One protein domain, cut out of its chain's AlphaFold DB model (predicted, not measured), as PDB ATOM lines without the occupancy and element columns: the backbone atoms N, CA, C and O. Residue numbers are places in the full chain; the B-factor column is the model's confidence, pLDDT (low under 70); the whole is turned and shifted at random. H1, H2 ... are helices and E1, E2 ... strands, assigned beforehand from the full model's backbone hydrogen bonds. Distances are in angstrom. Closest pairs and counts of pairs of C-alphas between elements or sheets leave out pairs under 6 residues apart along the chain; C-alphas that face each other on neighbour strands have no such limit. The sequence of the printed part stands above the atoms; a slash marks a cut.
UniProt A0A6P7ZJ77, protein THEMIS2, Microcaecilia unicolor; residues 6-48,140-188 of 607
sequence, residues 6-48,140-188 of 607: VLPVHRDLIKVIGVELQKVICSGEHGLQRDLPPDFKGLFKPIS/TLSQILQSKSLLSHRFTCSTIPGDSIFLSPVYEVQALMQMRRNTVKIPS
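This is residues 6 to 48 and 140 to 188 of the 607 residues of the protein "protein THEMIS2" of Microcaecilia unicolor (UniProt A0A6P7ZJ77). Two long antiparallel strands, E2 and E6, run side by side as a twisted ribbon, with E1 and E7 towards one end and E3 towards the other, where E4, E5 and H1 make a small head. The printed part has 92 residues, mostly strand, in the order E1 E2 E3 E4 H1 E5 E6 E7. A branched antiparallel sheet holds E1, E2, E3, E6 and E7; E4 and E5 form an antiparallel pair. The whole is loose, with a radius of gyration of the C-alphas of 16.4 A, and only just elongated, spanning 49 by 25 by 20 A.

E1 is residues 6 to 9, from C-alpha 6 at (167.848, 140.947, 171.915). E2, residues 12 to 28, is 37.2 A long and bends by 91 degrees at residue 15. E3 is residues 33 to 36, E4 43 to 46, H1 141 to 146 and E5 155 to 157. E6, residues 165 to 177, is 36.9 A long. E7, residues 184 to 187, ends at C-alpha 187 (168.966, 155.163, 180.547).

The branched sheet is strongly twisted. E1, E2 and E3 are a meander, each strand the antiparallel neighbour of the one before; N 7 and O 14 are 3.0 A apart, N 26 and O 34 2.8 A. E1 and E3 lie on one side of E2, E6 on the other, with N 20 and O 172 2.9 A apart. E6 and E7 are a hairpin, N 173 to O 186 2.8 A. In E4 and E5, N 45 and O 156 are 2.9 A apart. The closest C-alphas of E5 and E6, Phe 155 and Ile 165, are 5.2 A apart. H1 only grazes the branched sheet, with residues 141 to 145; its O i to N i+4 pairs are within hydrogen-bond range.

The farthest C-alphas, Ser 48 and Met 179, are 51.0 A apart. Residues 49 to 139 are cut out, leaving 17.0 A between C-alphas 48 and 140. Of the links printed whole, none is long. Confidence is under 70 at 17 residues, among them 6 to 12.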
ATOM      1  N   VAL A   6     166.390 140.983 172.012       56.25
ATOM      2  CA  VAL A   6     167.848 140.947 171.915       56.25
ATOM      3  C   VAL A   6     168.294 142.060 170.978       56.25
ATOM      4  O   VAL A   6     167.753 142.199 169.880       56.25
ATOM      5  N   LEU A   7     169.256 142.860 171.428       54.00
ATOM      6  CA  LEU A   7     169.702 144.076 170.751       54.00
ATOM      7  C   LEU A   7     171.244 144.133 170.763       54.00
ATOM      8  O   LEU A   7     171.831 143.844 171.808       54.00
ATOM      9  N   PRO A   8     171.923 144.500 169.660       47.00
ATOM     10  CA  PRO A   8     173.341 144.802 169.672       47.00
ATOM     11  C   PRO A   8     173.564 146.265 170.080       47.00
ATOM     12  O   PRO A   8     172.920 147.163 169.543       47.00
ATOM     13  N   VAL A   9     174.526 146.508 170.968       49.22
ATOM     14  CA  VAL A   9     175.069 147.841 171.268       49.22
ATOM     15  C   VAL A   9     176.590 147.737 171.172       49.22
ATOM     16  O   VAL A   9     177.197 146.928 171.862       49.22
ATOM     17  N   HIS A  10     177.222 148.500 170.273       49.88
ATOM     18  CA  HIS A  10     178.678 148.445 170.030       49.88
ATOM     19  C   HIS A  10     179.265 147.025 169.807       49.88
ATOM     20  O   HIS A  10     180.403 146.753 170.176       49.88
ATOM     21  N   ARG A  11     178.517 146.155 169.104       56.84
ATOM     22  CA  ARG A  11     178.764 144.709 168.856       56.84
ATOM     23  C   ARG A  11     178.397 143.751 169.999       56.84
ATOM     24  O   ARG A  11     178.276 142.561 169.719       56.84
ATOM     25  N   ASP A  12     178.150 144.228 171.215       69.81
ATOM     26  CA  ASP A  12     177.728 143.369 172.327       69.81
ATOM     27  C   ASP A  12     176.221 143.102 172.292       69.81
ATOM     28  O   ASP A  12     175.423 144.009 172.060       69.81
ATOM     29  N   LEU A  13     175.820 141.858 172.566       76.56
ATOM     30  CA  LEU A  13     174.415 141.451 172.635       76.56
ATOM     31  C   LEU A  13     173.848 141.656 174.043       76.56
ATOM     32  O   LEU A  13     174.421 141.184 175.031       76.56
ATOM     33  N   ILE A  14     172.682 142.301 174.117       80.75
ATOM     34  CA  ILE A  14     171.931 142.519 175.357       80.75
ATOM     35  C   ILE A  14     170.542 141.875 175.246       80.75
ATOM     36  O   ILE A  14     169.887 142.024 174.215       80.75
ATOM     37  N   LYS A  15     170.065 141.196 176.296       82.81
ATOM     38  CA  LYS A  15     168.663 140.778 176.455       82.81
ATOM     39  C   LYS A  15     167.979 141.735 177.417       82.81
ATOM     40  O   LYS A  15     168.339 141.783 178.592       82.81
ATOM     41  N   VAL A  16     166.972 142.462 176.941       83.50
ATOM     42  CA  VAL A  16     166.102 143.258 177.819       83.50
ATOM     43  C   VAL A  16     165.330 142.315 178.748       83.50
ATOM     44  O   VAL A  16     164.782 141.312 178.289       83.50
ATOM     45  N   ILE A  17     165.306 142.635 180.044       86.31
ATOM     46  CA  ILE A  17     164.534 141.911 181.071       86.31
ATOM     47  C   ILE A  17     163.481 142.792 181.757       86.31
ATOM     48  O   ILE A  17     162.524 142.267 182.321       86.31
ATOM     49  N   GLY A  18     163.617 144.118 181.684       84.75
ATOM     50  CA  GLY A  18     162.653 145.061 182.242       84.75
ATOM     51  C   GLY A  18     162.883 146.489 181.757       84.75
ATOM     52  O   GLY A  18     163.937 146.814 181.210       84.75
ATOM     53  N   VAL A  19     161.884 147.346 181.961       86.19
ATOM     54  CA  VAL A  19     161.978 148.794 181.744       86.19
ATOM     55  C   VAL A  19     161.281 149.490 182.909       86.19
ATOM     56  O   VAL A  19     160.119 149.210 183.195       86.19
ATOM     57  N   GLU A  20     161.997 150.385 183.577       88.75
ATOM     58  CA  GLU A  20     161.561 151.113 184.770       88.75
ATOM     59  C   GLU A  20     161.489 152.616 184.459       88.75
ATOM     60  O   GLU A  20     162.282 153.121 183.669       88.75
ATOM     61  N   LEU A  21     160.544 153.359 185.039       88.69
ATOM     62  CA  LEU A  21     160.505 154.820 184.902       88.69
ATOM     63  C   LEU A  21     161.324 155.449 186.032       88.69
ATOM     64  O   LEU A  21     160.868 155.450 187.172       88.69
ATOM     65  N   GLN A  22     162.492 156.023 185.726       88.38
ATOM     66  CA  GLN A  22     163.289 156.715 186.746       88.38
ATOM     67  C   GLN A  22     162.746 158.112 187.064       88.38
ATOM     68  O   GLN A  22     162.647 158.482 188.231       88.38
ATOM     69  N   LYS A  23     162.436 158.913 186.037       89.31
ATOM     70  CA  LYS A  23     162.014 160.316 186.196       89.31
ATOM     71  C   LYS A  23     161.302 160.851 184.956       89.31
ATOM     72  O   LYS A  23     161.362 160.248 183.887       89.31
ATOM     73  N   VAL A  24     160.684 162.022 185.076       88.88
ATOM     74  CA  VAL A  24     160.152 162.785 183.938       88.88
ATOM     75  C   VAL A  24     160.847 164.140 183.874       88.88
ATOM     76  O   VAL A  24     160.825 164.891 184.844       88.88
ATOM     77  N   ILE A  25     161.462 164.465 182.738       88.31
ATOM     78  CA  ILE A  25     162.058 165.781 182.502       88.31
ATOM     79  C   ILE A  25     160.946 166.737 182.070       88.31
ATOM     80  O   ILE A  25     160.361 166.598 180.995       88.31
ATOM     81  N   CYS A  26     160.681 167.728 182.912       87.75
ATOM     82  CA  CYS A  26     159.815 168.862 182.632       87.75
ATOM     83  C   CYS A  26     160.645 169.975 181.978       87.75
ATOM     84  O   CYS A  26     161.526 170.538 182.625       87.75
ATOM     85  N   SER A  27     160.370 170.304 180.714       84.56
ATOM     86  CA  SER A  27     161.065 171.364 179.962       84.56
ATOM     87  C   SER A  27     160.137 172.559 179.734       84.56
ATOM     88  O   SER A  27     159.096 172.395 179.104       84.56
ATOM     89  N   GLY A  28     160.497 173.743 180.236       80.00
ATOM     90  CA  GLY A  28     159.776 174.996 179.961       80.00
ATOM     91  C   GLY A  28     160.308 175.746 178.732       80.00
ATOM     92  O   GLY A  28     161.432 175.497 178.295       80.00
ATOM     93  N   GLU A  29     159.535 176.703 178.205       67.00
ATOM     94  CA  GLU A  29     159.859 177.441 176.962       67.00
ATOM     95  C   GLU A  29     161.248 178.095 176.943       67.00
ATOM     96  O   GLU A  29     161.907 178.139 175.909       67.00
ATOM     97  N   HIS A  30     161.729 178.577 178.091       65.38
ATOM     98  CA  HIS A  30     163.040 179.227 178.213       65.38
ATOM     99  C   HIS A  30     164.213 178.231 178.333       65.38
ATOM    100  O   HIS A  30     165.283 178.590 178.821       65.38
ATOM    101  N   GLY A  31     164.014 176.962 177.963       63.91
ATOM    102  CA  GLY A  31     165.019 175.897 178.056       63.91
ATOM    103  C   GLY A  31     165.312 175.414 179.482       63.91
ATOM    104  O   GLY A  31     166.190 174.576 179.677       63.91
ATOM    105  N   LEU A  32     164.588 175.915 180.490       68.75
ATOM    106  CA  LEU A  32     164.744 175.474 181.875       68.75
ATOM    107  C   LEU A  32     164.153 174.069 182.041       68.75
ATOM    108  O   LEU A  32     162.932 173.893 182.022       68.75
ATOM    109  N   GLN A  33     165.028 173.085 182.241       83.19
ATOM    110  CA  GLN A  33     164.650 171.709 182.551       83.19
ATOM    111  C   GLN A  33     164.613 171.464 184.063       83.19
ATOM    112  O   GLN A  33     165.417 172.014 184.817       83.19
ATOM    113  N   ARG A  34     163.672 170.628 184.508       84.00
ATOM    114  CA  ARG A  34     163.538 170.157 185.892       84.00
ATOM    115  C   ARG A  34     163.204 168.670 185.905       84.00
ATOM    116  O   ARG A  34     162.369 168.224 185.122       84.00
ATOM    117  N   ASP A  35     163.800 167.931 186.828       88.44
ATOM    118  CA  ASP A  35     163.450 166.533 187.068       88.44
ATOM    119  C   ASP A  35     162.207 166.446 187.965       88.44
ATOM    120  O   ASP A  35     162.173 167.033 189.047       88.44
ATOM    121  N   LEU A  36     161.191 165.700 187.525       87.75
ATOM    122  CA  LEU A  36     160.022 165.324 188.318       87.75
ATOM    123  C   LEU A  36     160.110 163.838 188.711       87.75
ATOM    124  O   LEU A  36     160.430 163.005 187.853       87.75
ATOM    125  N   PRO A  37     159.801 163.476 189.972       88.69
ATOM    126  CA  PRO A  37     159.770 162.082 190.399       88.69
ATOM    127  C   PRO A  37     158.560 161.337 189.795       88.69
ATOM    128  O   PRO A  37     157.524 161.963 189.544       88.69
ATOM    129  N   PRO A  38     158.632 160.005 189.599       84.06
ATOM    130  CA  PRO A  38     157.549 159.209 189.007       84.06
ATOM    131  C   PRO A  38     156.197 159.313 189.724       84.06
ATOM    132  O   PRO A  38     155.150 159.135 189.105       84.06
ATOM    133  N   ASP A  39     156.206 159.597 191.027       84.50
ATOM    134  CA  ASP A  39     155.012 159.661 191.864       84.50
ATOM    135  C   ASP A  39     154.454 161.090 192.035       84.50
ATOM    136  O   ASP A  39     153.508 161.282 192.798       84.50
ATOM    137  N   PHE A  40     155.011 162.092 191.347       88.44
ATOM    138  CA  PHE A  40     154.654 163.506 191.492       88.44
ATOM    139  C   PHE A  40     153.133 163.759 191.466       88.44
ATOM    140  O   PHE A  40     152.433 163.406 190.517       88.44
ATOM    141  N   LYS A  41     152.622 164.403 192.525       85.31
ATOM    142  CA  LYS A  41     151.179 164.599 192.773       85.31
ATOM    143  C   LYS A  41     150.585 165.850 192.104       85.31
ATOM    144  O   LYS A  41     149.432 166.182 192.365       85.31
ATOM    145  N   GLY A  42     151.357 166.564 191.285       85.12
ATOM    146  CA  GLY A  42     150.867 167.731 190.553       85.12
ATOM    147  C   GLY A  42     149.821 167.362 189.500       85.12
ATOM    148  O   GLY A  42     149.879 166.293 188.887       85.12
ATOM    149  N   LEU A  43     148.873 168.275 189.295       86.56
ATOM    150  CA  LEU A  43     147.845 168.192 188.263       86.56
ATOM    151  C   LEU A  43     148.215 169.090 187.083       86.56
ATOM    152  O   LEU A  43     148.701 170.208 187.267       86.56
ATOM    153  N   PHE A  44     147.992 168.580 185.878       86.50
ATOM    154  CA  PHE A  44     148.380 169.211 184.626       86.50
ATOM    155  C   PHE A  44     147.144 169.472 183.767       86.50
ATOM    156  O   PHE A  44     146.322 168.575 183.563       86.50
ATOM    157  N   LYS A  45     147.031 170.686 183.228       84.56
ATOM    158  CA  LYS A  45     146.021 171.047 182.223       84.56
ATOM    159  C   LYS A  45     146.689 171.081 180.859       84.56
ATOM    160  O   LYS A  45     147.742 171.720 180.770       84.56
ATOM    161  N   PRO A  46     146.139 170.427 179.823       79.62
ATOM    162  CA  PRO A  46     146.605 170.663 178.468       79.62
ATOM    163  C   PRO A  46     146.462 172.149 178.129       79.62
ATOM    164  O   PRO A  46     145.616 172.858 178.676       79.62
ATOM    165  N   ILE A  47     147.325 172.626 177.246       75.38
ATOM    166  CA  ILE A  47     147.180 173.928 176.610       75.38
ATOM    167  C   ILE A  47     146.540 173.655 175.254       75.38
ATOM    168  O   ILE A  47     147.244 173.362 174.288       75.38
ATOM    169  N   SER A  48     145.211 173.735 175.191       63.34
ATOM    170  CA  SER A  48     144.502 173.844 173.917       63.34
ATOM    171  C   SER A  48     145.045 175.030 173.120       63.34
ATOM    172  O   SER A  48     144.912 176.186 173.527       63.34
ATOM    173  N   THR A 140     146.663 163.702 186.123       88.25
ATOM    174  CA  THR A 140     147.854 163.337 186.909       88.25
ATOM    175  C   THR A 140     149.008 162.929 185.992       88.25
ATOM    176  O   THR A 140     148.782 162.437 184.882       88.25
ATOM    177  N   LEU A 141     150.252 163.028 186.479       87.69
ATOM    178  CA  LEU A 141     151.437 162.596 185.725       87.69
ATOM    179  C   LEU A 141     151.305 161.153 185.195       87.69
ATOM    180  O   LEU A 141     151.596 160.890 184.031       87.69
ATOM    181  N   SER A 142     150.789 160.232 186.014       85.69
ATOM    182  CA  SER A 142     150.582 158.826 185.632       85.69
ATOM    183  C   SER A 142     149.611 158.656 184.453       85.69
ATOM    184  O   SER A 142     149.865 157.846 183.564       85.69
ATOM    185  N   GLN A 143     148.534 159.448 184.385       84.56
ATOM    186  CA  GLN A 143     147.576 159.395 183.270       84.56
ATOM    187  C   GLN A 143     148.175 159.928 181.960       84.56
ATOM    188  O   GLN A 143     147.898 159.375 180.896       84.56
ATOM    189  N   ILE A 144     149.029 160.955 182.034       85.75
ATOM    190  CA  ILE A 144     149.765 161.476 180.871       85.75
ATOM    191  C   ILE A 144     150.722 160.402 180.350       85.75
ATOM    192  O   ILE A 144     150.675 160.054 179.176       85.75
ATOM    193  N   LEU A 145     151.530 159.814 181.237       85.06
ATOM    194  CA  LEU A 145     152.515 158.781 180.899       85.06
ATOM    195  C   LEU A 145     151.898 157.512 180.286       85.06
ATOM    196  O   LEU A 145     152.549 156.835 179.492       85.06
ATOM    197  N   GLN A 146     150.651 157.189 180.635       82.44
ATOM    198  CA  GLN A 146     149.903 156.073 180.046       82.44
ATOM    199  C   GLN A 146     149.361 156.380 178.636       82.44
ATOM    200  O   GLN A 146     149.029 155.451 177.898       82.44
ATOM    201  N   SER A 147     149.280 157.654 178.235       77.44
ATOM    202  CA  SER A 147     148.665 158.080 176.976       77.44
ATOM    203  C   SER A 147     149.666 158.730 176.021       77.44
ATOM    204  O   SER A 147     150.114 159.861 176.205       77.44
ATOM    205  N   LYS A 148     149.956 158.035 174.913       73.69
ATOM    206  CA  LYS A 148     150.857 158.536 173.861       73.69
ATOM    207  C   LYS A 148     150.398 159.849 173.220       73.69
ATOM    208  O   LYS A 148     151.251 160.583 172.740       73.69
ATOM    209  N   SER A 149     149.095 160.143 173.201       71.75
ATOM    210  CA  SER A 149     148.600 161.434 172.713       71.75
ATOM    211  C   SER A 149     148.835 162.543 173.734       71.75
ATOM    212  O   SER A 149     149.311 163.606 173.356       71.75
ATOM    213  N   LEU A 150     148.592 162.310 175.028       78.62
ATOM    214  CA  LEU A 150     148.854 163.324 176.059       78.62
ATOM    215  C   LEU A 150     150.351 163.663 176.149       78.62
ATOM    216  O   LEU A 150     150.691 164.826 176.318       78.62
ATOM    217  N   LEU A 151     151.247 162.694 175.942       79.12
ATOM    218  CA  LEU A 151     152.697 162.932 175.901       79.12
ATOM    219  C   LEU A 151     153.178 163.881 174.788       79.12
ATOM    220  O   LEU A 151     154.283 164.404 174.900       79.12
ATOM    221  N   SER A 152     152.392 164.125 173.733       76.06
ATOM    222  CA  SER A 152     152.729 165.129 172.711       76.06
ATOM    223  C   SER A 152     152.120 166.510 172.978       76.06
ATOM    224  O   SER A 152     152.361 167.427 172.196       76.06
ATOM    225  N   HIS A 153     151.317 166.670 174.035       79.31
ATOM    226  CA  HIS A 153     150.692 167.946 174.376       79.31
ATOM    227  C   HIS A 153     151.605 168.812 175.249       79.31
ATOM    228  O   HIS A 153     152.515 168.342 175.938       79.31
ATOM    229  N   ARG A 154     151.327 170.113 175.221       84.19
ATOM    230  CA  ARG A 154     151.922 171.116 176.104       84.19
ATOM    231  C   ARG A 154     150.996 171.304 177.303       84.19
ATOM    232  O   ARG A 154     149.781 171.271 177.129       84.19
ATOM    233  N   PHE A 155     151.543 171.511 178.497       86.25
ATOM    234  CA  PHE A 155     150.753 171.604 179.730       86.25
ATOM    235  C   PHE A 155     151.047 172.876 180.530       86.25
ATOM    236  O   PHE A 155     152.132 173.445 180.433       86.25
ATOM    237  N   THR A 156     150.099 173.266 181.382       85.88
ATOM    238  CA  THR A 156     150.342 174.090 182.581       85.88
ATOM    239  C   THR A 156     150.204 173.223 183.833       85.88
ATOM    240  O   THR A 156     149.448 172.249 183.840       85.88
ATOM    241  N   CYS A 157     150.918 173.559 184.909       84.31
ATOM    242  CA  CYS A 157     150.804 172.875 186.199       84.31
ATOM    243  C   CYS A 157     150.903 173.886 187.346       84.31
ATOM    244  O   CYS A 157     151.890 174.604 187.458       84.31
ATOM    245  N   SER A 158     149.914 173.916 188.241       79.56
ATOM    246  CA  SER A 158     149.828 174.901 189.336       79.56
ATOM    247  C   SER A 158     150.964 174.825 190.366       79.56
ATOM    248  O   SER A 158     151.147 175.753 191.150       79.56
ATOM    249  N   THR A 159     151.736 173.734 190.366       81.38
ATOM    250  CA  THR A 159     152.876 173.507 191.273       81.38
ATOM    251  C   THR A 159     154.241 173.709 190.605       81.38
ATOM    252  O   THR A 159     155.267 173.609 191.278       81.38
ATOM    253  N   ILE A 160     154.283 174.020 189.302       78.81
ATOM    254  CA  ILE A 160     155.519 174.230 188.537       78.81
ATOM    255  C   ILE A 160     155.457 175.621 187.885       78.81
ATOM    256  O   ILE A 160     154.628 175.832 187.006       78.81
ATOM    257  N   PRO A 161     156.318 176.583 188.266       67.69
ATOM    258  CA  PRO A 161     156.271 177.925 187.693       67.69
ATOM    259  C   PRO A 161     156.770 177.930 186.238       67.69
ATOM    260  O   PRO A 161     157.958 177.711 185.984       67.69
ATOM    261  N   GLY A 162     155.852 178.203 185.309       67.44
ATOM    262  CA  GLY A 162     156.092 178.389 183.876       67.44
ATOM    263  C   GLY A 162     154.795 178.263 183.069       67.44
ATOM    264  O   GLY A 162     154.000 177.362 183.324       67.44
ATOM    265  N   ASP A 163     154.592 179.147 182.090       67.06
ATOM    266  CA  ASP A 163     153.320 179.261 181.351       67.06
ATOM    267  C   ASP A 163     153.092 178.132 180.331       67.06
ATOM    268  O   ASP A 163     151.972 177.899 179.880       67.06
ATOM    269  N   SER A 164     154.146 177.389 179.983       84.25
ATOM    270  CA  SER A 164     154.043 176.162 179.198       84.25
ATOM    271  C   SER A 164     155.206 175.214 179.479       84.25
ATOM    272  O   SER A 164     156.372 175.622 179.463       84.25
ATOM    273  N   ILE A 165     154.883 173.940 179.713       87.56
ATOM    274  CA  ILE A 165     155.841 172.858 179.955       87.56
ATOM    275  C   ILE A 165     155.573 171.636 179.067       87.56
ATOM    276  O   ILE A 165     154.427 171.295 178.764       87.56
ATOM    277  N   PHE A 166     156.651 170.957 178.678       87.25
ATOM    278  CA  PHE A 166     156.650 169.669 177.985       87.25
ATOM    279  C   PHE A 166     157.199 168.568 178.906       87.25
ATOM    280  O   PHE A 166     158.135 168.815 179.671       87.25
ATOM    281  N   LEU A 167     156.634 167.358 178.835       88.12
ATOM    282  CA  LEU A 167     156.945 166.240 179.733       88.12
ATOM    283  C   LEU A 167     157.593 165.080 178.969       88.12
ATOM    284  O   LEU A 167     156.922 164.352 178.245       88.12
ATOM    285  N   SER A 168     158.895 164.872 179.177       87.50
ATOM    286  CA  SER A 168     159.658 163.789 178.546       87.50
ATOM    287  C   SER A 168     160.034 162.712 179.573       87.50
ATOM    288  O   SER A 168     160.901 162.964 180.415       87.50
ATOM    289  N   PRO A 169     159.427 161.510 179.552       89.31
ATOM    290  CA  PRO A 169     159.809 160.430 180.458       89.31
ATOM    291  C   PRO A 169     161.202 159.878 180.141       89.31
ATOM    292  O   PRO A 169     161.533 159.621 178.985       89.31
ATOM    293  N   VAL A 170     162.001 159.658 181.186       88.31
ATOM    294  CA  VAL A 170     163.286 158.956 181.112       88.31
ATOM    295  C   VAL A 170     163.132 157.609 181.798       88.31
ATOM    296  O   VAL A 170     162.958 157.515 183.018       88.31
ATOM    297  N   TYR A 171     163.198 156.565 180.984       88.31
ATOM    298  CA  TYR A 171     163.168 155.187 181.436       88.31
ATOM    299  C   TYR A 171     164.588 154.668 181.653       88.31
ATOM    300  O   TYR A 171     165.549 155.161 181.069       88.31
ATOM    301  N   GLU A 172     164.716 153.627 182.458       89.50
ATOM    302  CA  GLU A 172     165.906 152.803 182.558       89.50
ATOM    303  C   GLU A 172     165.565 151.409 182.027       89.50
ATOM    304  O   GLU A 172     164.675 150.726 182.534       89.50
ATOM    305  N   VAL A 173     166.260 150.993 180.974       87.62
ATOM    306  CA  VAL A 173     166.196 149.635 180.445       87.62
ATOM    307  C   VAL A 173     167.116 148.766 181.292       87.62
ATOM    308  O   VAL A 173     168.323 149.003 181.357       87.62
ATOM    309  N   GLN A 174     166.545 147.748 181.926       87.50
ATOM    310  CA  GLN A 174     167.287 146.720 182.640       87.50
ATOM    311  C   GLN A 174     167.551 145.560 181.674       87.50
ATOM    312  O   GLN A 174     166.613 144.976 181.117       87.50
ATOM    313  N   ALA A 175     168.823 145.232 181.449       84.31
ATOM    314  CA  ALA A 175     169.236 144.218 180.483       84.31
ATOM    315  C   ALA A 175     170.359 143.314 181.011       84.31
ATOM    316  O   ALA A 175     171.251 143.751 181.736       84.31
ATOM    317  N   LEU A 176     170.345 142.049 180.598       82.44
ATOM    318  CA  LEU A 176     171.475 141.134 180.747       82.44
ATOM    319  C   LEU A 176     172.403 141.298 179.540       82.44
ATOM    320  O   LEU A 176     171.922 141.389 178.412       82.44
ATOM    321  N   MET A 177     173.715 141.301 179.755       78.62
ATOM    322  CA  MET A 177     174.709 141.226 178.676       78.62
ATOM    323  C   MET A 177     175.392 139.862 178.704       78.62
ATOM    324  O   MET A 177     175.591 139.292 179.778       78.62
ATOM    325  N   GLN A 178     175.786 139.356 177.535       74.56
ATOM    326  CA  GLN A 178     176.565 138.121 177.452       74.56
ATOM    327  C   GLN A 178     177.840 138.235 178.307       74.56
ATOM    328  O   GLN A 178     178.524 139.257 178.254       74.56
ATOM    329  N   MET A 179     178.164 137.200 179.093       68.56
ATOM    330  CA  MET A 179     179.354 137.148 179.963       68.56
ATOM    331  C   MET A 179     179.413 138.209 181.081       68.56
ATOM    332  O   MET A 179     180.462 138.375 181.703       68.56
ATOM    333  N   ARG A 180     178.321 138.926 181.387       74.31
ATOM    334  CA  ARG A 180     178.322 139.997 182.400       74.31
ATOM    335  C   ARG A 180     177.471 139.611 183.612       74.31
ATOM    336  O   ARG A 180     176.269 139.414 183.499       74.31
ATOM    337  N   ARG A 181     178.112 139.532 184.784       67.38
ATOM    338  CA  ARG A 181     177.517 139.061 186.054       67.38
ATOM    339  C   ARG A 181     176.404 139.965 186.609       67.38
ATOM    340  O   ARG A 181     175.505 139.472 187.277       67.38
ATOM    341  N   ASN A 182     176.440 141.265 186.307       74.88
ATOM    342  CA  ASN A 182     175.462 142.242 186.795       74.88
ATOM    343  C   ASN A 182     174.497 142.670 185.682       74.88
ATOM    344  O   ASN A 182     174.940 142.984 184.573       74.88
ATOM    345  N   THR A 183     173.207 142.795 186.014       80.62
ATOM    346  CA  THR A 183     172.214 143.492 185.183       80.62
ATOM    347  C   THR A 183     172.695 144.905 184.868       80.62
ATOM    348  O   THR A 183     173.039 145.678 185.765       80.62
ATOM    349  N   VAL A 184     172.701 145.254 183.587       84.31
ATOM    350  CA  VAL A 184     173.091 146.572 183.100       84.31
ATOM    351  C   VAL A 184     171.865 147.472 183.048       84.31
ATOM    352  O   VAL A 184     170.822 147.100 182.509       84.31
ATOM    353  N   LYS A 185     172.016 148.661 183.627       87.31
ATOM    354  CA  LYS A 185     171.024 149.734 183.659       87.31
ATOM    355  C   LYS A 185     171.367 150.739 182.558       87.31
ATOM    356  O   LYS A 185     172.415 151.379 182.629       87.31
ATOM    357  N   ILE A 186     170.524 150.848 181.532       85.06
ATOM    358  CA  ILE A 186     170.740 151.733 180.375       85.06
ATOM    359  C   ILE A 186     169.648 152.814 180.369       85.06
ATOM    360  O   ILE A 186     168.482 152.481 180.159       85.06
ATOM    361  N   PRO A 187     169.967 154.102 180.597       83.38
ATOM    362  CA  PRO A 187     168.966 155.163 180.547       83.38
ATOM    363  C   PRO A 187     168.508 155.411 179.103       83.38
ATOM    364  O   PRO A 187     169.321 155.455 178.182       83.38
ATOM    365  N   SER A 188     167.212 155.654 178.897       81.88
ATOM    366  CA  SER A 188     166.612 155.910 177.577       81.88
ATOM    367  C   SER A 188     167.006 157.258 176.962       81.88
ATOM    368  O   SER A 188     166.574 157.575 175.859       81.88
TER     369      SER A 188